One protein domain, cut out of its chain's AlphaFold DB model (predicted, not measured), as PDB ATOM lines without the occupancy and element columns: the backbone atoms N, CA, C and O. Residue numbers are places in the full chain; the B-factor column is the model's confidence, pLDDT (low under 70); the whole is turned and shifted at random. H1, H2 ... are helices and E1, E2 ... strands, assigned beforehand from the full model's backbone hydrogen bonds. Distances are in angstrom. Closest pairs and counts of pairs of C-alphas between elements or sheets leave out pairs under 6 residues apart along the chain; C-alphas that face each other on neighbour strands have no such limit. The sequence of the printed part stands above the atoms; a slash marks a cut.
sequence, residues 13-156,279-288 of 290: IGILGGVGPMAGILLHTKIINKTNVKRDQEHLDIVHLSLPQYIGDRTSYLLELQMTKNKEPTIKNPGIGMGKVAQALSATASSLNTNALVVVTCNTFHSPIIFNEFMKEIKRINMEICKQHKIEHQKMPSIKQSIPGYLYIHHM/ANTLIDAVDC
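AT A GLANCE: This is residues 13 to 156 and 279 to 288 of the 290 residues of an uncharacterized protein of marine metagenome (UniProt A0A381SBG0). A small, twisted sheet of four short strands lies between helices, with H1 and H5 over one face and H3 over the other, which makes three layers. H4 runs beside H3 and grazes the sheet near its edge strand E4, while H2 lies off the sheet toward one end of the longest axis. The printed part has 154 residues, with five named helices and four named strands in the order E1 H1 E2 H2 H3 E3 H4 E4 H5. The sheet's order is E2 E1 E3 E4, all parallel, and the class is mixed, helices and strands. The whole is compact, with a radius of gyration of the C-alphas of 16.3 A and spans of 53 by 38 by 22 A.

IN THESE COORDINATES: In the sheet, E2 is residues 46 to 49, E1 residues 13 to 16, E3 residues 100 to 104, 12.8 A long, and E4 residues 151 to 153. E1 begins at C-alpha 13, (217.515, 130.899, 255.200). H1 is residues 21 to 34, 20.5 A; H3 residues 78 to 95, 26.2 A; H4, the longest helix, residues 112 to 132, 29.7 A. H2 is residues 58 to 67 and H5 residues 279 to 287, ending at C-alpha 287, (212.322, 122.748, 250.043).

HOW THE PARTS SIT: The sheet is only just strongly twisted, its C-alphas up to 4.0 A off the best plane. Within hydrogen-bond range are N 47 and O 13, 2.8 A, between E2 and E1; N 14 and O 101, 2.8 A, between E1 and E3; and N 102 and O 152, 2.7 A, between E3 and E4. E1, H1, E2 and E3, H4, E4 are strand-helix-strand units, two parallel neighbour strands joined through a helix, with right-handed crossovers. E2, H2 H3, E3 is a split unit, with E1 between its strands, also right-handed. H3 is over E1 and E3 at a height over the sheet of 8.9 A. On the opposite face, H1 has a height of 10.0 A and H5 of 10.2 A. H1 and H5 touch at Ile 31 and Ala 279, their closest C-alphas, 5.2 A apart, at a steep tilt of 54 degrees. H3 and H4 touch, closest at the C-alphas of Gly 79 and Phe 118, 4.1 A, at a shallow tilt of 27 degrees, the same way. H4 only grazes the sheet, with residues 115 to 129. H2 is not on the sheet; it is close to but not clearly touching H3, the C-alphas of Arg 58 and Pro 78 being closest at 6.3 A. Every O i to N i+4 pair is within hydrogen-bond range in H1, H2 and H5; in H3 it is 13 of 14 and in H4 16 of 17.

THE WHOLE: The C-alphas of Lys 38 and Lys 69, 55.7 A apart, are the two farthest apart. Residues 157 to 278 are not printed, and C-alphas 156 and 279 are 10.2 A apart across the cut. The links H1 to E2 and H4 to E4 are long. Mean pLDDT of the printed part is 92.7, under 70 at residues 137 to 139 and 288.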
ATOM      1  N   ILE A  13     216.067 131.091 255.293       97.88
ATOM      2  CA  ILE A  13     217.515 130.899 255.200       97.88
ATOM      3  C   ILE A  13     218.215 132.144 255.751       97.88
ATOM      4  O   ILE A  13     218.104 133.242 255.210       97.88
ATOM      5  N   GLY A  14     218.975 131.974 256.827       98.25
ATOM      6  CA  GLY A  14     219.791 133.008 257.447       98.25
ATOM      7  C   GLY A  14     221.252 132.935 257.020       98.25
ATOM      8  O   GLY A  14     221.993 132.062 257.472       98.25
ATOM      9  N   ILE A  15     221.704 133.890 256.209       98.44
ATOM     10  CA  ILE A  15     223.118 134.023 255.841       98.44
ATOM     11  C   ILE A  15     223.770 135.041 256.775       98.44
ATOM     12  O   ILE A  15     223.536 136.247 256.663       98.44
ATOM     13  N   LEU A  16     224.619 134.567 257.687       97.88
ATOM     14  CA  LEU A  16     225.434 135.432 258.537       97.88
ATOM     15  C   LEU A  16     226.760 135.747 257.826       97.88
ATOM     16  O   LEU A  16     227.719 134.971 257.850       97.88
ATOM     17  N   GLY A  17     226.767 136.885 257.132       93.75
ATOM     18  CA  GLY A  17     227.853 137.355 256.275       93.75
ATOM     19  C   GLY A  17     228.806 138.328 256.975       93.75
ATOM     20  O   GLY A  17     229.018 138.288 258.184       93.75
ATOM     21  N   GLY A  18     229.445 139.213 256.204       91.31
ATOM     22  CA  GLY A  18     230.392 140.210 256.731       91.31
ATOM     23  C   GLY A  18     231.784 139.661 257.084       91.31
ATOM     24  O   GLY A  18     232.722 140.424 257.284       91.31
ATOM     25  N   VAL A  19     231.984 138.345 257.049       91.06
ATOM     26  CA  VAL A  19     233.287 137.663 257.207       91.06
ATOM     27  C   VAL A  19     234.077 137.564 255.887       91.06
ATOM     28  O   VAL A  19     234.856 136.633 255.654       91.06
ATOM     29  N   GLY A  20     233.906 138.588 255.054       85.75
ATOM     30  CA  GLY A  20     234.084 138.563 253.604       85.75
ATOM     31  C   GLY A  20     232.739 138.887 252.953       85.75
ATOM     32  O   GLY A  20     231.966 137.964 252.700       85.75
ATOM     33  N   PRO A  21     232.396 140.175 252.745       88.19
ATOM     34  CA  PRO A  21     231.065 140.566 252.266       88.19
ATOM     35  C   PRO A  21     230.654 139.865 250.965       88.19
ATOM     36  O   PRO A  21     229.511 139.435 250.827       88.19
ATOM     37  N   MET A  22     231.609 139.669 250.050       89.12
ATOM     38  CA  MET A  22     231.355 139.017 248.765       89.12
ATOM     39  C   MET A  22     230.946 137.546 248.910       89.12
ATOM     40  O   MET A  22     230.077 137.085 248.178       89.12
ATOM     41  N   ALA A  23     231.490 136.810 249.884       89.38
ATOM     42  CA  ALA A  23     231.145 135.402 250.089       89.38
ATOM     43  C   ALA A  23     229.653 135.197 250.409       89.38
ATOM     44  O   ALA A  23     229.033 134.260 249.910       89.38
ATOM     45  N   GLY A  24     229.066 136.097 251.205       93.94
ATOM     46  CA  GLY A  24     227.634 136.069 251.509       93.94
ATOM     47  C   GLY A  24     226.773 136.389 250.284       93.94
ATOM     48  O   GLY A  24     225.758 135.733 250.058       93.94
ATOM     49  N   ILE A  25     227.211 137.342 249.450       94.00
ATOM     50  CA  ILE A  25     226.556 137.662 248.170       94.00
ATOM     51  C   ILE A  25     226.596 136.450 247.235       94.00
ATOM     52  O   ILE A  25     225.568 136.085 246.674       94.00
ATOM     53  N   LEU A  26     227.747 135.784 247.105       93.44
ATOM     54  CA  LEU A  26     227.889 134.591 246.268       93.44
ATOM     55  C   LEU A  26     226.953 133.464 246.707       93.44
ATOM     56  O   LEU A  26     226.324 132.844 245.851       93.44
ATOM     57  N   LEU A  27     226.829 133.215 248.017       96.19
ATOM     58  CA  LEU A  27     225.876 132.228 248.524       96.19
ATOM     59  C   LEU A  27     224.440 132.608 248.157       96.19
ATOM     60  O   LEU A  27     223.716 131.779 247.615       96.19
ATOM     61  N   HIS A  28     224.045 133.854 248.423       97.50
ATOM     62  CA  HIS A  28     222.699 134.338 248.123       97.50
ATOM     63  C   HIS A  28     222.377 134.174 246.626       97.50
ATOM     64  O   HIS A  28     221.383 133.541 246.272       97.50
ATOM     65  N   THR A  29     223.266 134.636 245.744       96.25
ATOM     66  CA  THR A  29     223.129 134.483 244.289       96.25
ATOM     67  C   THR A  29     223.016 133.017 243.873       96.25
ATOM     68  O   THR A  29     222.177 132.676 243.043       96.25
ATOM     69  N   LYS A  30     223.835 132.125 244.449       96.56
ATOM     70  CA  LYS A  30     223.770 130.686 244.152       96.56
ATOM     71  C   LYS A  30     222.441 130.075 244.579       96.56
ATOM     72  O   LYS A  30     221.912 129.275 243.817       96.56
ATOM     73  N   ILE A  31     221.897 130.450 245.740       97.31
ATOM     74  CA  ILE A  31     220.589 129.955 246.185       97.31
ATOM     75  C   ILE A  31     219.511 130.378 245.186       97.31
ATOM     76  O   ILE A  31     218.807 129.518 244.667       97.31
ATOM     77  N   ILE A  32     219.438 131.668 244.839       96.31
ATOM     78  CA  ILE A  32     218.455 132.180 243.869       96.31
ATOM     79  C   ILE A  32     218.561 131.428 242.538       96.31
ATOM     80  O   ILE A  32     217.566 130.891 242.061       96.31
ATOM     81  N   ASN A  33     219.766 131.329 241.972       96.06
ATOM     82  CA  ASN A  33     219.983 130.724 240.655       96.06
ATOM     83  C   ASN A  33     219.708 129.214 240.608       96.06
ATOM     84  O   ASN A  33     219.453 128.676 239.533       96.06
ATOM     85  N   LYS A  34     219.828 128.519 241.742       96.19
ATOM     86  CA  LYS A  34     219.627 127.068 241.837       96.19
ATOM     87  C   LYS A  34     218.222 126.684 242.296       96.19
ATOM     88  O   LYS A  34     217.853 125.521 242.159       96.19
ATOM     89  N   THR A  35     217.445 127.628 242.822       94.69
ATOM     90  CA  THR A  35     216.049 127.377 243.196       94.69
ATOM     91  C   THR A  35     215.208 127.299 241.918       94.69
ATOM     92  O   THR A  35     215.134 128.262 241.157       94.69
ATOM     93  N   ASN A  36     214.585 126.148 241.658       91.81
ATOM     94  CA  ASN A  36     213.822 125.906 240.433       91.81
ATOM     95  C   ASN A  36     212.373 126.402 240.566       91.81
ATOM     96  O   ASN A  36     211.523 125.697 241.105       91.81
ATOM     97  N   VAL A  37     212.089 127.604 240.064       92.50
ATOM     98  CA  VAL A  37     210.798 128.288 240.254       92.50
ATOM     99  C   VAL A  37     210.278 128.915 238.966       92.50
ATOM    100  O   VAL A  37     211.041 129.172 238.035       92.50
ATOM    101  N   LYS A  38     208.966 129.174 238.896       93.38
ATOM    102  CA  LYS A  38     208.324 129.779 237.710       93.38
ATOM    103  C   LYS A  38     207.974 131.255 237.886       93.38
ATOM    104  O   LYS A  38     207.640 131.915 236.903       93.38
ATOM    105  N   ARG A  39     208.000 131.758 239.120       92.94
ATOM    106  CA  ARG A  39     207.671 133.143 239.482       92.94
ATOM    107  C   ARG A  39     208.343 133.538 240.791       92.94
ATOM    108  O   ARG A  39     208.678 132.676 241.599       92.94
ATOM    109  N   ASP A  40     208.419 134.839 241.034       92.25
ATOM    110  CA  ASP A  40     209.156 135.401 242.166       92.25
ATOM    111  C   ASP A  40     208.701 134.860 243.531       92.25
ATOM    112  O   ASP A  40     209.528 134.573 244.389       92.25
ATOM    113  N   GLN A  41     207.392 134.666 243.730       92.38
ATOM    114  CA  GLN A  41     206.818 134.233 245.017       92.38
ATOM    115  C   GLN A  41     207.111 132.768 245.374       92.38
ATOM    116  O   GLN A  41     206.715 132.313 246.441       92.38
ATOM    117  N   GLU A  42     207.730 132.013 244.469       90.88
ATOM    118  CA  GLU A  42     208.139 130.629 244.713       90.88
ATOM    119  C   GLU A  42     209.600 130.532 245.177       90.88
ATOM    120  O   GLU A  42     210.022 129.458 245.601       90.88
ATOM    121  N   HIS A  43     210.375 131.627 245.121       93.62
ATOM    122  CA  HIS A  43     211.723 131.651 245.689       93.62
ATOM    123  C   HIS A  43     211.706 131.462 247.210       93.62
ATOM    124  O   HIS A  43     210.725 131.749 247.893       93.62
ATOM    125  N   LEU A  44     212.834 130.988 247.739       94.44
ATOM    126  CA  LEU A  44     213.031 130.791 249.170       94.44
ATOM    127  C   LEU A  44     213.207 132.134 249.890       94.44
ATOM    128  O   LEU A  44     213.877 133.036 249.384       94.44
ATOM    129  N   ASP A  45     212.670 132.233 251.105       95.44
ATOM    130  CA  ASP A  45     212.869 133.392 251.970       95.44
ATOM    131  C   ASP A  45     214.305 133.413 252.512       95.44
ATOM    132  O   ASP A  45     214.732 132.504 253.231       95.44
ATOM    133  N   ILE A  46     215.066 134.461 252.182       97.31
ATOM    134  CA  ILE A  46     216.477 134.598 252.562       97.31
ATOM    135  C   ILE A  46     216.688 135.921 253.297       97.31
ATOM    136  O   ILE A  46     216.380 136.997 252.786       97.31
ATOM    137  N   VAL A  47     217.304 135.858 254.478       98.25
ATOM    138  CA  VAL A  47     217.796 137.027 255.213       98.25
ATOM    139  C   VAL A  47     219.318 136.985 255.237       98.25
ATOM    140  O   VAL A  47     219.930 136.138 255.890       98.25
ATOM    141  N   HIS A  48     219.947 137.925 254.531       98.25
ATOM    142  CA  HIS A  48     221.399 138.077 254.500       98.25
ATOM    143  C   HIS A  48     221.838 139.269 255.357       98.25
ATOM    144  O   HIS A  48     221.644 140.425 254.983       98.25
ATOM    145  N   LEU A  49     222.481 138.989 256.493       97.81
ATOM    146  CA  LEU A  49     223.049 140.009 257.376       97.81
ATOM    147  C   LEU A  49     224.564 140.101 257.168       97.81
ATOM    148  O   LEU A  49     225.334 139.328 257.738       97.81
ATOM    149  N   SER A  50     225.005 141.069 256.362       96.25
ATOM    150  CA  SER A  50     226.428 141.351 256.131       96.25
ATOM    151  C   SER A  50     226.904 142.521 256.992       96.25
ATOM    152  O   SER A  50     226.894 143.669 256.549       96.25
ATOM    153  N   LEU A  51     227.339 142.232 258.224       95.69
ATOM    154  CA  LEU A  51     227.719 143.250 259.213       95.69
ATOM    155  C   LEU A  51     229.199 143.135 259.649       95.69
ATOM    156  O   LEU A  51     229.476 142.794 260.803       95.69
ATOM    157  N   PRO A  52     230.170 143.434 258.759       93.50
ATOM    158  CA  PRO A  52     231.603 143.258 259.034       93.50
ATOM    159  C   PRO A  52     232.097 144.051 260.253       93.50
ATOM    160  O   PRO A  52     233.012 143.608 260.937       93.50
ATOM    161  N   GLN A  53     231.469 145.188 260.573       93.88
ATOM    162  CA  GLN A  53     231.875 146.051 261.690       93.88
ATOM    163  C   GLN A  53     231.838 145.367 263.066       93.88
ATOM    164  O   GLN A  53     232.543 145.787 263.978       93.88
ATOM    165  N   TYR A  54     231.006 144.333 263.237       93.56
ATOM    166  CA  TYR A  54     230.859 143.643 264.522       93.56
ATOM    167  C   TYR A  54     231.775 142.427 264.662       93.56
ATOM    168  O   TYR A  54     231.830 141.846 265.744       93.56
ATOM    169  N   ILE A  55     232.462 142.017 263.596       95.44
ATOM    170  CA  ILE A  55     233.133 140.720 263.522       95.44
ATOM    171  C   ILE A  55     234.625 140.952 263.278       95.44
ATOM    172  O   ILE A  55     235.027 141.374 262.197       95.44
ATOM    173  N   GLY A  56     235.453 140.643 264.281       93.44
ATOM    174  CA  GLY A  56     236.913 140.732 264.156       93.44
ATOM    175  C   GLY A  56     237.464 139.871 263.011       93.44
ATOM    176  O   GLY A  56     236.815 138.914 262.561       93.44
ATOM    177  N   ASP A  57     238.667 140.189 262.520       94.44
ATOM    178  CA  ASP A  57     239.325 139.310 261.550       94.44
ATOM    179  C   ASP A  57     239.659 137.962 262.196       94.44
ATOM    180  O   ASP A  57     240.243 137.889 263.278       94.44
ATOM    181  N   ARG A  58     239.253 136.881 261.523       95.88
ATOM    182  CA  ARG A  58     239.362 135.523 262.058       95.88
ATOM    183  C   ARG A  58     240.814 135.064 262.100       95.88
ATOM    184  O   ARG A  58     241.217 134.447 263.078       95.88
ATOM    185  N   THR A  59     241.587 135.346 261.054       94.50
ATOM    186  CA  THR A  59     242.973 134.883 260.977       94.50
ATOM    187  C   THR A  59     243.844 135.670 261.947       94.50
ATOM    188  O   THR A  59     244.578 135.060 262.717       94.50
ATOM    189  N   SER A  60     243.708 136.998 261.985       94.19
ATOM    190  CA  SER A  60     244.432 137.850 262.930       94.19
ATOM    191  C   SER A  60     244.134 137.474 264.381       94.19
ATOM    192  O   SER A  60     245.073 137.348 265.158       94.19
ATOM    193  N   TYR A  61     242.868 137.210 264.735       95.81
ATOM    194  CA  TYR A  61     242.502 136.740 266.078       95.81
ATOM    195  C   TYR A  61     243.206 135.427 266.456       95.81
ATOM    196  O   TYR A  61     243.785 135.315 267.534       95.81
ATOM    197  N   LEU A  62     243.168 134.429 265.566       95.00
ATOM    198  CA  LEU A  62     243.766 133.115 265.821       95.00
ATOM    199  C   LEU A  62     245.292 133.192 265.942       95.00
ATOM    200  O   LEU A  62     245.865 132.561 266.829       95.00
ATOM    201  N   LEU A  63     245.944 133.973 265.078       92.75
ATOM    202  CA  LEU A  63     247.393 134.174 265.125       92.75
ATOM    203  C   LEU A  63     247.813 134.933 266.388       92.75
ATOM    204  O   LEU A  63     248.767 134.530 267.050       92.75
ATOM    205  N   GLU A  64     247.078 135.981 266.764       93.06
ATOM    206  CA  GLU A  64     247.332 136.722 267.998       93.06
ATOM    207  C   GLU A  64     247.230 135.806 269.223       93.06
ATOM    208  O   GLU A  64     248.145 135.777 270.042       93.06
ATOM    209  N   LEU A  65     246.173 134.996 269.313       90.69
ATOM    210  CA  LEU A  65     245.970 134.063 270.424       90.69
ATOM    211  C   LEU A  65     247.123 133.050 270.565       90.69
ATOM    212  O   LEU A  65     247.548 132.733 271.682       90.69
ATOM    213  N   GLN A  66     247.658 132.566 269.438       86.94
ATOM    214  CA  GLN A  66     248.832 131.687 269.419       86.94
ATOM    215  C   GLN A  66     250.087 132.412 269.925       86.94
ATOM    216  O   GLN A  66     250.803 131.887 270.780       86.94
ATOM    217  N   MET A  67     250.334 133.637 269.449       86.75
ATOM    218  CA  MET A  67     251.497 134.441 269.845       86.75
ATOM    219  C   MET A  67     251.467 134.829 271.327       86.75
ATOM    220  O   MET A  67     252.503 134.818 271.995       86.75
ATOM    221  N   THR A  68     250.289 135.141 271.870       85.88
ATOM    222  CA  THR A  68     250.134 135.564 273.267       85.88
ATOM    223  C   THR A  68     250.095 134.399 274.260       85.88
ATOM    224  O   THR A  68     249.981 134.639 275.465       85.88
ATOM    225  N   LYS A  69     250.218 133.142 273.796       80.75
ATOM    226  CA  LYS A  69     250.061 131.916 274.601       80.75
ATOM    227  C   LYS A  69     248.738 131.903 275.378       80.75
ATOM    228  O   LYS A  69     248.726 131.636 276.579       80.75
ATOM    229  N   ASN A  70     247.632 132.202 274.694       71.25
ATOM    230  CA  ASN A  70     246.280 132.264 275.264       71.25
ATOM    231  C   ASN A  70     246.056 133.367 276.319       71.25
ATOM    232  O   ASN A  70     245.128 133.268 277.122       71.25
ATOM    233  N   LYS A  71     246.875 134.427 276.331       76.56
ATOM    234  CA  LYS A  71     246.527 135.664 277.052       76.56
ATOM    235  C   LYS A  71     245.505 136.468 276.247       76.56
ATOM    236  O   LYS A  71     245.423 136.307 275.031       76.56
ATOM    237  N   GLU A  72     244.747 137.320 276.936       76.31
ATOM    238  CA  GLU A  72     243.629 138.089 276.378       76.31
ATOM    239  C   GLU A  72     244.052 138.863 275.107       76.31
ATOM    240  O   GLU A  72     244.878 139.775 275.200       76.31
ATOM    241  N   PRO A  73     243.565 138.468 273.914       81.62
ATOM    242  CA  PRO A  73     243.937 139.106 272.656       81.62
ATOM    243  C   PRO A  73     243.240 140.463 272.504       81.62
ATOM    244  O   PRO A  73     242.123 140.670 272.982       81.62
ATOM    245  N   THR A  74     243.886 141.390 271.799       88.06
ATOM    246  CA  THR A  74     243.326 142.705 271.459       88.06
ATOM    247  C   THR A  74     242.114 142.577 270.541       88.06
ATOM    248  O   THR A  74     241.134 143.316 270.688       88.06
ATOM    249  N   ILE A  75     242.136 141.608 269.622       89.06
ATOM    250  CA  ILE A  75     240.984 141.276 268.793       89.06
ATOM    251  C   ILE A  75     240.018 140.428 269.623       89.06
ATOM    252  O   ILE A  75     240.341 139.337 270.086       89.06
ATOM    253  N   LYS A  76     238.781 140.903 269.785       92.88
ATOM    254  CA  LYS A  76     237.722 140.107 270.422       92.88
ATOM    255  C   LYS A  76     237.387 138.893 269.561       92.88
ATOM    256  O   LYS A  76     237.339 139.006 268.335       92.88
ATOM    257  N   ASN A  77     237.076 137.764 270.203       95.69
ATOM    258  CA  ASN A  77     236.692 136.545 269.493       95.69
ATOM    259  C   ASN A  77     235.545 136.840 268.495       95.69
ATOM    260  O   ASN A  77     234.470 137.286 268.918       95.69
ATOM    261  N   PRO A  78     235.741 136.593 267.184       97.56
ATOM    262  CA  PRO A  78     234.741 136.884 266.157       97.56
ATOM    263  C   PRO A  78     233.389 136.189 266.374       97.56
ATOM    264  O   PRO A  78     232.366 136.707 265.924       97.56
ATOM    265  N   GLY A  79     233.362 135.055 267.081       98.00
ATOM    266  CA  GLY A  79     232.146 134.312 267.407       98.00
ATOM    267  C   GLY A  79     231.181 135.103 268.292       98.00
ATOM    268  O   GLY A  79     229.976 135.072 268.054       98.00
ATOM    269  N   ILE A  80     231.706 135.907 269.226       96.88
ATOM    270  CA  ILE A  80     230.906 136.799 270.086       96.88
ATOM    271  C   ILE A  80     230.228 137.882 269.238       96.88
ATOM    272  O   ILE A  80     229.041 138.173 269.390       96.88
ATOM    273  N   GLY A  81     230.987 138.479 268.316       97.25
ATOM    274  CA  GLY A  81     230.473 139.465 267.366       97.25
ATOM    275  C   GLY A  81     229.363 138.892 266.490       97.25
ATOM    276  O   GLY A  81     228.299 139.495 266.357       97.25
ATOM    277  N   MET A  82     229.581 137.686 265.963       98.31
ATOM    278  CA  MET A  82     228.595 136.973 265.154       98.31
ATOM    279  C   MET A  82     227.340 136.585 265.946       98.31
ATOM    280  O   MET A  82     226.243 136.624 265.396       98.31
ATOM    281  N   GLY A  83     227.462 136.290 267.244       98.31
ATOM    282  CA  GLY A  83     226.315 136.053 268.126       98.31
ATOM    283  C   GLY A  83     225.331 137.229 268.156       98.31
ATOM    284  O   GLY A  83     224.119 137.022 268.139       98.31
ATOM    285  N   LYS A  84     225.824 138.475 268.085       97.50
ATOM    286  CA  LYS A  84     224.962 139.667 267.964       97.50
ATOM    287  C   LYS A  84     224.210 139.708 266.634       97.50
ATOM    288  O   LYS A  84     223.044 140.090 266.599       97.50
ATOM    289  N   VAL A  85     224.865 139.305 265.546       98.19
ATOM    290  CA  VAL A  85     224.232 139.213 264.221       98.19
ATOM    291  C   VAL A  85     223.160 138.119 264.226       98.19
ATOM    292  O   VAL A  85     222.051 138.342 263.748       98.19
ATOM    293  N   ALA A  86     223.445 136.970 264.845       98.56
ATOM    294  CA  ALA A  86     222.471 135.899 265.024       98.56
ATOM    295  C   ALA A  86     221.268 136.329 265.878       98.56
ATOM    296  O   ALA A  86     220.139 135.977 265.552       98.56
ATOM    297  N   GLN A  87     221.471 137.142 266.918       98.44
ATOM    298  CA  GLN A  87     220.371 137.714 267.703       98.44
ATOM    299  C   GLN A  87     219.434 138.573 266.838       98.44
ATOM    300  O   GLN A  87     218.215 138.477 266.981       98.44
ATOM    301  N   ALA A  88     219.981 139.383 265.925       98.31
ATOM    302  CA  ALA A  88     219.181 140.181 264.993       98.31
ATOM    303  C   ALA A  88     218.397 139.298 264.004       98.31
ATOM    304  O   ALA A  88     217.222 139.561 263.734       98.31
ATOM    305  N   LEU A  89     219.007 138.214 263.514       98.56
ATOM    306  CA  LEU A  89     218.313 137.222 262.689       98.56
ATOM    307  C   LEU A  89     217.187 136.522 263.467       98.56
ATOM    308  O   LEU A  89     216.089 136.383 262.941       98.56
ATOM    309  N   SER A  90     217.429 136.128 264.719       98.56
ATOM    310  CA  SER A  90     216.413 135.520 265.590       98.56
ATOM    311  C   SER A  90     215.223 136.460 265.802       98.56
ATOM    312  O   SER A  90     214.079 136.046 265.637       98.56
ATOM    313  N   ALA A  91     215.472 137.748 266.062       98.38
ATOM    314  CA  ALA A  91     214.412 138.753 266.173       98.38
ATOM    315  C   ALA A  91     213.619 138.928 264.864       98.38
ATOM    316  O   ALA A  91     212.398 139.089 264.894       98.38
ATOM    317  N   THR A  92     214.301 138.851 263.717       98.25
ATOM    318  CA  THR A  92     213.660 138.878 262.394       98.25
ATOM    319  C   THR A  92     212.763 137.653 262.201       98.25
ATOM    320  O   THR A  92     211.582 137.803 261.904       98.25
ATOM    321  N   ALA A  93     213.286 136.450 262.445       97.44
ATOM    322  CA  ALA A  93     212.538 135.202 262.325       97.44
ATOM    323  C   ALA A  93     211.326 135.166 263.279       97.44
ATOM    324  O   ALA A  93     210.223 134.811 262.870       97.44
ATOM    325  N   SER A  94     211.493 135.638 264.520       96.75
ATOM    326  CA  SER A  94     210.405 135.786 265.493       96.75
ATOM    327  C   SER A  94     209.307 136.731 264.991       96.75
ATOM    328  O   SER A  94     208.131 136.376 265.027       96.75
ATOM    329  N   SER A  95     209.683 137.887 264.431       96.69
ATOM    330  CA  SER A  95     208.733 138.863 263.871       96.69
ATOM    331  C   SER A  95     207.966 138.326 262.658       96.69
ATOM    332  O   SER A  95     206.825 138.714 262.428       96.69
ATOM    333  N   LEU A  96     208.582 137.418 261.897       95.06
ATOM    334  CA  LEU A  96     207.971 136.719 260.764       95.06
ATOM    335  C   LEU A  96     207.232 135.434 261.179       95.06
ATOM    336  O   LEU A  96     206.744 134.705 260.320       95.06
ATOM    337  N   ASN A  97     207.139 135.152 262.484       93.81
ATOM    338  CA  ASN A  97     206.516 133.952 263.039       93.81
ATOM    339  C   ASN A  97     207.085 132.640 262.449       93.81
ATOM    340  O   ASN A  97     206.347 131.696 262.158       93.81
ATOM    341  N   THR A  98     208.408 132.588 262.262       94.00
ATOM    342  CA  THR A  98     209.129 131.437 261.700       94.00
ATOM    343  C   THR A  98     210.462 131.175 262.406       94.00
ATOM    344  O   THR A  98     210.947 131.990 263.190       94.00
ATOM    345  N   ASN A  99     211.062 130.020 262.149       95.56
ATOM    346  CA  ASN A  99     212.425 129.679 262.549       95.56
ATOM    347  C   ASN A  99     213.414 129.967 261.396       95.56
ATOM    348  O   ASN A  99     213.017 130.304 260.281       95.56
ATOM    349  N   ALA A 100     214.716 129.874 261.666       96.75
ATOM    350  CA  ALA A 100     215.745 130.128 260.659       96.75
ATOM    351  C   ALA A 100     216.755 128.985 260.559       96.75
ATOM    352  O   ALA A 100     217.276 128.513 261.572       96.75
ATOM    353  N   LEU A 101     217.085 128.597 259.328       96.81
ATOM    354  CA  LEU A 101     218.236 127.765 259.006       96.81
ATOM    355  C   LEU A 101     219.436 128.659 258.709       96.81
ATOM    356  O   LEU A 101     219.447 129.406 257.735       96.81
ATOM    357  N   VAL A 102     220.443 128.604 259.565       97.94
ATOM    358  CA  VAL A 102     221.510 129.591 259.659       97.94
ATOM    359  C   VAL A 102     222.845 129.001 259.248       97.94
ATOM    360  O   VAL A 102     223.239 127.917 259.686       97.94
ATOM    361  N   VAL A 103     223.589 129.774 258.465       97.94
ATOM    362  CA  VAL A 103     224.953 129.454 258.053       97.94
ATOM    363  C   VAL A 103     225.862 130.669 258.155       97.94
ATOM    364  O   VAL A 103     225.419 131.813 258.065       97.94
ATOM    365  N   VAL A 104     227.163 130.411 258.293       97.94
ATOM    366  CA  VAL A 104     228.209 131.437 258.223       97.94
ATOM    367  C   VAL A 104     229.093 131.152 257.009       97.94
ATOM    368  O   VAL A 104     229.653 130.071 256.876       97.94
ATOM    369  N   THR A 105     229.278 132.110 256.109       92.00
ATOM    370  CA  THR A 105     230.007 131.883 254.843       92.00
ATOM    371  C   THR A 105     231.511 132.147 254.968       92.00
ATOM    372  O   THR A 105     232.069 132.992 254.263       92.00
ATOM    373  N   CYS A 106     232.191 131.462 255.895       96.19
ATOM    374  CA  CYS A 106     233.640 131.587 256.096       96.19
ATOM    375  C   CYS A 106     234.249 130.333 256.729       96.19
ATOM    376  O   CYS A 106     233.854 129.937 257.825       96.19
ATOM    377  N   ASN A 107     235.261 129.746 256.082       97.19
ATOM    378  CA  ASN A 107     235.947 128.557 256.598       97.19
ATOM    379  C   ASN A 107     236.663 128.841 257.920       97.19
ATOM    380  O   ASN A 107     236.377 128.185 258.911       97.19
ATOM    381  N   THR A 108     237.498 129.884 257.987       97.38
ATOM    382  CA  THR A 108     238.245 130.226 259.212       97.38
ATOM    383  C   THR A 108     237.333 130.447 260.429       97.38
ATOM    384  O   THR A 108     237.716 130.146 261.560       97.38
ATOM    385  N   PHE A 109     236.113 130.963 260.219       98.12
ATOM    386  CA  PHE A 109     235.135 131.170 261.295       98.12
ATOM    387  C   PHE A 109     234.712 129.858 261.971       98.12
ATOM    388  O   PHE A 109     234.413 129.854 263.159       98.12
ATOM    389  N   HIS A 110     234.734 128.748 261.233       98.25
ATOM    390  CA  HIS A 110     234.385 127.425 261.742       98.25
ATOM    391  C   HIS A 110     235.507 126.763 262.551       98.25
ATOM    392  O   HIS A 110     235.324 125.649 263.029       98.25
ATOM    393  N   SER A 111     236.657 127.426 262.740       97.81
ATOM    394  CA  SER A 111     237.665 126.952 263.695       97.81
ATOM    395  C   SER A 111     237.025 126.723 265.074       97.81
ATOM    396  O   SER A 111     236.245 127.575 265.514       97.81
ATOM    397  N   PRO A 112     237.358 125.638 265.801       96.44
ATOM    398  CA  PRO A 112     236.710 125.336 267.080       96.44
ATOM    399  C   PRO A 112     236.791 126.490 268.089       96.44
ATOM    400  O   PRO A 112     235.843 126.745 268.823       96.44
ATOM    401  N   ILE A 113     237.895 127.244 268.080       95.94
ATOM    402  CA  ILE A 113     238.127 128.393 268.969       95.94
ATOM    403  C   ILE A 113     237.085 129.507 268.747       95.94
ATOM    404  O   ILE A 113     236.633 130.138 269.701       95.94
ATOM    405  N   ILE A 114     236.688 129.764 267.498       98.00
ATOM    406  CA  ILE A 114     235.722 130.817 267.153       98.00
ATOM    407  C   ILE A 114     234.296 130.261 267.165       98.00
ATOM    408  O   ILE A 114     233.393 130.851 267.763       98.00
ATOM    409  N   PHE A 115     234.094 129.111 266.524       98.38
ATOM    410  CA  PHE A 115     232.777 128.520 266.334       98.38
ATOM    411  C   PHE A 115     232.139 128.086 267.655       98.38
ATOM    412  O   PHE A 115     230.938 128.265 267.837       98.38
ATOM    413  N   ASN A 116     232.922 127.592 268.620       98.00
ATOM    414  CA  ASN A 116     232.375 127.214 269.924       98.00
ATOM    415  C   ASN A 116     231.854 128.428 270.706       98.00
ATOM    416  O   ASN A 116     230.807 128.322 271.344       98.00
ATOM    417  N   GLU A 117     232.522 129.585 270.631       97.94
ATOM    418  CA  GLU A 117     232.000 130.825 271.227       97.94
ATOM    419  C   GLU A 117     230.712 131.280 270.538       97.94
ATOM    420  O   GLU A 117     229.744 131.640 271.204       97.94
ATOM    421  N   PHE A 118     230.649 131.183 269.209       98.62
ATOM    422  CA  PHE A 118     229.414 131.443 268.470       98.62
ATOM    423  C   PHE A 118     228.272 130.509 268.904       98.62
ATOM    424  O   PHE A 118     227.168 130.969 269.194       98.62
ATOM    425  N   MET A 119     228.534 129.207 269.032       98.56
ATOM    426  CA  MET A 119     227.528 128.230 269.456       98.56
ATOM    427  C   MET A 119     227.045 128.446 270.897       98.56
ATOM    428  O   MET A 119     225.892 128.128 271.194       98.56
ATOM    429  N   LYS A 120     227.866 129.021 271.791       98.44
ATOM    430  CA  LYS A 120     227.410 129.449 273.128       98.44
ATOM    431  C   LYS A 120     226.339 130.536 273.029       98.44
ATOM    432  O   LYS A 120     225.313 130.424 273.700       98.44
ATOM    433  N   GLU A 121     226.534 131.530 272.161       98.19
ATOM    434  CA  GLU A 121     225.535 132.578 271.914       98.19
ATOM    435  C   GLU A 121     224.263 132.014 271.278       98.19
ATOM    436  O   GLU A 121     223.166 132.308 271.749       98.19
ATOM    437  N   ILE A 122     224.384 131.128 270.283       98.38
ATOM    438  CA  ILE A 122     223.222 130.448 269.692       98.38
ATOM    439  C   ILE A 122     222.446 129.659 270.746       98.38
ATOM    440  O   ILE A 122     221.220 129.746 270.810       98.38
ATOM    441  N   LYS A 123     223.145 128.915 271.610       97.06
ATOM    442  CA  LYS A 123     222.506 128.168 272.695       97.06
ATOM    443  C   LYS A 123     221.758 129.113 273.633       97.06
ATOM    444  O   LYS A 123     220.630 128.805 274.005       97.06
ATOM    445  N   ARG A 124     222.349 130.257 273.999       97.56
ATOM    446  CA  ARG A 124     221.694 131.283 274.827       97.56
ATOM    447  C   ARG A 124     220.407 131.791 274.171       97.56
ATOM    448  O   ARG A 124     219.359 131.725 274.808       97.56
ATOM    449  N   ILE A 125     220.481 132.198 272.902       97.62
ATOM    450  CA  ILE A 125     219.338 132.672 272.106       97.62
ATOM    451  C   ILE A 125     218.227 131.617 272.079       97.62
ATOM    452  O   ILE A 125     217.102 131.877 272.498       97.62
ATOM    453  N   ASN A 126     218.544 130.391 271.662       96.38
ATOM    454  CA  ASN A 126     217.554 129.322 271.545       96.38
ATOM    455  C   ASN A 126     216.946 128.932 272.902       96.38
ATOM    456  O   ASN A 126     215.766 128.595 272.963       96.38
ATOM    457  N   MET A 127     217.707 128.997 274.002       94.75
ATOM    458  CA  MET A 127     217.159 128.771 275.344       94.75
ATOM    459  C   MET A 127     216.143 129.849 275.743       94.75
ATOM    460  O   MET A 127     215.143 129.523 276.382       94.75
ATOM    461  N   GLU A 128     216.374 131.112 275.384       95.56
ATOM    462  CA  GLU A 128     215.417 132.202 275.616       95.56
ATOM    463  C   GLU A 128     214.134 131.998 274.799       95.56
ATOM    464  O   GLU A 128     213.043 132.072 275.365       95.56
ATOM    465  N   ILE A 129     214.258 131.625 273.521       95.19
ATOM    466  CA  ILE A 129     213.122 131.280 272.651       95.19
ATOM    467  C   ILE A 129     212.320 130.103 273.228       95.19
ATOM    468  O   ILE A 129     211.107 130.207 273.404       95.19
ATOM    469  N   CYS A 130     212.970 128.999 273.619       92.38
ATOM    470  CA  CYS A 130     212.271 127.859 274.224       92.38
ATOM    471  C   CYS A 130     211.491 128.255 275.487       92.38
ATOM    472  O   CYS A 130     210.358 127.808 275.664       92.38
ATOM    473  N   LYS A 131     212.055 129.117 276.346       92.56
ATOM    474  CA  LYS A 131     211.361 129.625 277.543       92.56
ATOM    475  C   LYS A 131     210.133 130.459 277.179       92.56
ATOM    476  O   LYS A 131     209.079 130.261 277.776       92.56
ATOM    477  N   GLN A 132     210.256 131.355 276.197       92.56
ATOM    478  CA  GLN A 132     209.147 132.187 275.716       92.56
ATOM    479  C   GLN A 132     207.999 131.333 275.158       92.56
ATOM    480  O   GLN A 132     206.834 131.607 275.443       92.56
ATOM    481  N   HIS A 133     208.327 130.253 274.445       89.31
ATOM    482  CA  HIS A 133     207.354 129.339 273.842       89.31
ATOM    483  C   HIS A 133     206.959 128.144 274.730       89.31
ATOM    484  O   HIS A 133     206.204 127.286 274.281       89.31
ATOM    485  N   LYS A 134     207.427 128.080 275.988       89.94
ATOM    486  CA  LYS A 134     207.156 126.985 276.945       89.94
ATOM    487  C   LYS A 134     207.515 125.586 276.408       89.94
ATOM    488  O   LYS A 134     206.795 124.620 276.643       89.94
ATOM    489  N   ILE A 135     208.631 125.479 275.690       84.94
ATOM    490  CA  ILE A 135     209.127 124.225 275.108       84.94
ATOM    491  C   ILE A 135     210.088 123.553 276.092       84.94
ATOM    492  O   ILE A 135     211.075 124.157 276.515       84.94
ATOM    493  N   GLU A 136     209.824 122.293 276.440       77.88
ATOM    494  CA  GLU A 136     210.696 121.510 277.318       77.88
ATOM    495  C   GLU A 136     212.051 121.204 276.656       77.88
ATOM    496  O   GLU A 136     212.141 120.825 275.491       77.88
ATOM    497  N   HIS A 137     213.136 121.339 277.421       63.06
ATOM    498  CA  HIS A 137     214.519 121.296 276.927       63.06
ATOM    499  C   HIS A 137     215.037 119.913 276.468       63.06
ATOM    500  O   HIS A 137     216.219 119.795 276.148       63.06
ATOM    501  N   GLN A 138     214.217 118.855 276.450       57.56
ATOM    502  CA  GLN A 138     214.724 117.476 276.358       57.56
ATOM    503  C   GLN A 138     215.124 117.010 274.946       57.56
ATOM    504  O   GLN A 138     215.831 116.009 274.828       57.56
ATOM    505  N   LYS A 139     214.760 117.726 273.871       66.56
ATOM    506  CA  LYS A 139     215.241 117.412 272.514       66.56
ATOM    507  C   LYS A 139     215.278 118.646 271.616       66.56
ATOM    508  O   LYS A 139     214.432 119.527 271.740       66.56
ATOM    509  N   MET A 140     216.261 118.702 270.714       70.81
ATOM    510  CA  MET A 140     216.323 119.746 269.690       70.81
ATOM    511  C   MET A 140     215.061 119.649 268.820       70.81
ATOM    512  O   MET A 140     214.781 118.552 268.322       70.81
ATOM    513  N   PRO A 141     214.281 120.734 268.673       80.12
ATOM    514  CA  PRO A 141     213.070 120.689 267.872       80.12
ATOM    515  C   PRO A 141     213.396 120.370 266.410       80.12
ATOM    516  O   PRO A 141     214.511 120.596 265.945       80.12
ATOM    517  N   SER A 142     212.438 119.800 265.684       83.88
ATOM    518  CA  SER A 142     212.612 119.589 264.245       83.88
ATOM    519  C   SER A 142     212.572 120.933 263.527       83.88
ATOM    520  O   SER A 142     211.731 121.766 263.852       83.88
ATOM    521  N   ILE A 143     213.389 121.124 262.488       83.25
ATOM    522  CA  ILE A 143     213.292 122.311 261.625       83.25
ATOM    523  C   ILE A 143     211.897 122.467 260.994       83.25
ATOM    524  O   ILE A 143     211.436 123.588 260.793       83.25
ATOM    525  N   LYS A 144     211.182 121.352 260.780       80.25
ATOM    526  CA  LYS A 144     209.786 121.344 260.310       80.25
ATOM    527  C   LYS A 144     208.800 121.885 261.359       80.25
ATOM    528  O   LYS A 144     207.693 122.282 261.013       80.25
ATOM    529  N   GLN A 145     209.182 121.905 262.637       80.06
ATOM    530  CA  GLN A 145     208.416 122.547 263.700       80.06
ATOM    531  C   GLN A 145     208.787 124.033 263.741       80.06
ATOM    532  O   GLN A 145     209.853 124.412 264.238       80.06
ATOM    533  N   SER A 146     207.897 124.876 263.217       82.38
ATOM    534  CA  SER A 146     208.076 126.326 263.278       82.38
ATOM    535  C   SER A 146     208.040 126.794 264.734       82.38
ATOM    536  O   SER A 146     207.019 126.696 265.416       82.38
ATOM    537  N   ILE A 147     209.187 127.267 265.218       91.69
ATOM    538  CA  ILE A 147     209.336 127.906 266.524       91.69
ATOM    539  C   ILE A 147     209.868 129.309 266.246       91.69
ATOM    540  O   ILE A 147     211.046 129.439 265.902       91.69
ATOM    541  N   PRO A 148     209.020 130.345 266.362       95.38
ATOM    542  CA  PRO A 148     209.388 131.715 266.042       95.38
ATOM    543  C   PRO A 148     210.711 132.140 266.689       95.38
ATOM    544  O   PRO A 148     210.869 132.101 267.904       95.38
ATOM    545  N   GLY A 149     211.681 132.538 265.870       96.44
ATOM    546  CA  GLY A 149     212.990 133.005 266.325       96.44
ATOM    547  C   GLY A 149     214.031 131.922 266.620       96.44
ATOM    548  O   GLY A 149     215.187 132.272 266.867       96.44
ATOM    549  N   TYR A 150     213.678 130.634 266.577       96.75
ATOM    550  CA  TYR A 150     214.637 129.548 266.806       96.75
ATOM    551  C   TYR A 150     215.636 129.435 265.650       96.75
ATOM    552  O   TYR A 150     215.258 129.521 264.481       96.75
ATOM    553  N   LEU A 151     216.910 129.212 265.974       97.44
ATOM    554  CA  LEU A 151     218.002 129.147 265.004       97.44
ATOM    555  C   LEU A 151     218.573 127.726 264.894       97.44
ATOM    556  O   LEU A 151     219.068 127.172 265.876       97.44
ATOM    557  N   TYR A 152     218.575 127.163 263.688       96.50
ATOM    558  CA  TYR A 152     219.231 125.898 263.346       96.50
ATOM    559  C   TYR A 152     220.552 126.182 262.648       96.50
ATOM    560  O   TYR A 152     220.553 126.850 261.625       96.50
ATOM    561  N   ILE A 153     221.679 125.701 263.172       97.06
ATOM    562  CA  ILE A 153     222.997 126.035 262.613       97.06
ATOM    563  C   ILE A 153     223.528 124.886 261.769       97.06
ATOM    564  O   ILE A 153     223.639 123.759 262.249       97.06
ATOM    565  N   HIS A 154     223.927 125.189 260.539       96.75
ATOM    566  CA  HIS A 154     224.651 124.271 259.667       96.75
ATOM    567  C   HIS A 154     226.147 124.611 259.636       96.75
ATOM    568  O   HIS A 154     226.540 125.754 259.396       96.75
ATOM    569  N   HIS A 155     226.992 123.602 259.871       97.69
ATOM    570  CA  HIS A 155     228.447 123.750 259.906       97.69
ATOM    571  C   HIS A 155     229.046 123.534 258.508       97.69
ATOM    572  O   HIS A 155     229.158 122.402 258.034       97.69
ATOM    573  N   MET A 156     229.479 124.612 257.849       96.94
ATOM    574  CA  MET A 156     229.865 124.599 256.426       96.94
ATOM    575  C   MET A 156     230.966 123.575 256.093       96.94
ATOM    576  O   MET A 156     230.884 122.876 255.083       96.94
ATOM    577  N   ALA A 279     224.806 126.105 249.314       97.00
ATOM    578  CA  ALA A 279     223.607 126.524 248.591       97.00
ATOM    579  C   ALA A 279     222.651 125.349 248.334       97.00
ATOM    580  O   ALA A 279     221.474 125.459 248.662       97.00
ATOM    581  N   ASN A 280     223.156 124.227 247.804       96.00
ATOM    582  CA  ASN A 280     222.335 123.034 247.555       96.00
ATOM    583  C   ASN A 280     221.728 122.507 248.860       96.00
ATOM    584  O   ASN A 280     220.518 122.358 248.953       96.00
ATOM    585  N   THR A 281     222.548 122.328 249.902       94.69
ATOM    586  CA  THR A 281     222.078 121.810 251.194       94.69
ATOM    587  C   THR A 281     220.988 122.682 251.816       94.69
ATOM    588  O   THR A 281     220.066 122.161 252.436       94.69
ATOM    589  N   LEU A 282     221.093 124.007 251.691       94.88
ATOM    590  CA  LEU A 282     220.084 124.929 252.211       94.88
ATOM    591  C   LEU A 282     218.778 124.858 251.420       94.88
ATOM    592  O   LEU A 282     217.716 124.866 252.036       94.88
ATOM    593  N   ILE A 283     218.860 124.774 250.090       94.69
ATOM    594  CA  ILE A 283     217.682 124.583 249.237       94.69
ATOM    595  C   ILE A 283     216.990 123.281 249.631       94.69
ATOM    596  O   ILE A 283     215.827 123.316 250.014       94.69
ATOM    597  N   ASP A 284     217.723 122.168 249.655       91.88
ATOM    598  CA  ASP A 284     217.166 120.851 249.963       91.88
ATOM    599  C   ASP A 284     216.512 120.824 251.356       91.88
ATOM    600  O   ASP A 284     215.409 120.308 251.527       91.88
ATOM    601  N   ALA A 285     217.154 121.429 252.362       90.00
ATOM    602  CA  ALA A 285     216.651 121.444 253.735       90.00
ATOM    603  C   ALA A 285     215.346 122.241 253.914       90.00
ATOM    604  O   ALA A 285     214.539 121.897 254.781       90.00
ATOM    605  N   VAL A 286     215.145 123.308 253.135       86.75
ATOM    606  CA  VAL A 286     213.954 124.172 253.224       86.75
ATOM    607  C   VAL A 286     212.858 123.737 252.250       86.75
ATOM    608  O   VAL A 286     211.675 123.912 252.545       86.75
ATOM    609  N   ASP A 287     213.236 123.145 251.118       76.94
ATOM    610  CA  ASP A 287     212.322 122.748 250.043       76.94
ATOM    611  C   ASP A 287     211.803 121.307 250.171       76.94
ATOM    612  O   ASP A 287     210.941 120.909 249.395       76.94
ATOM    613  N   CYS A 288     212.245 120.536 251.179       57.00
ATOM    614  CA  CYS A 288     211.638 119.254 251.575       57.00
ATOM    615  C   CYS A 288     210.187 119.430 252.077       57.00
ATOM    616  O   CYS A 288     209.886 119.277 253.268       57.00
TER     617      CYS A 288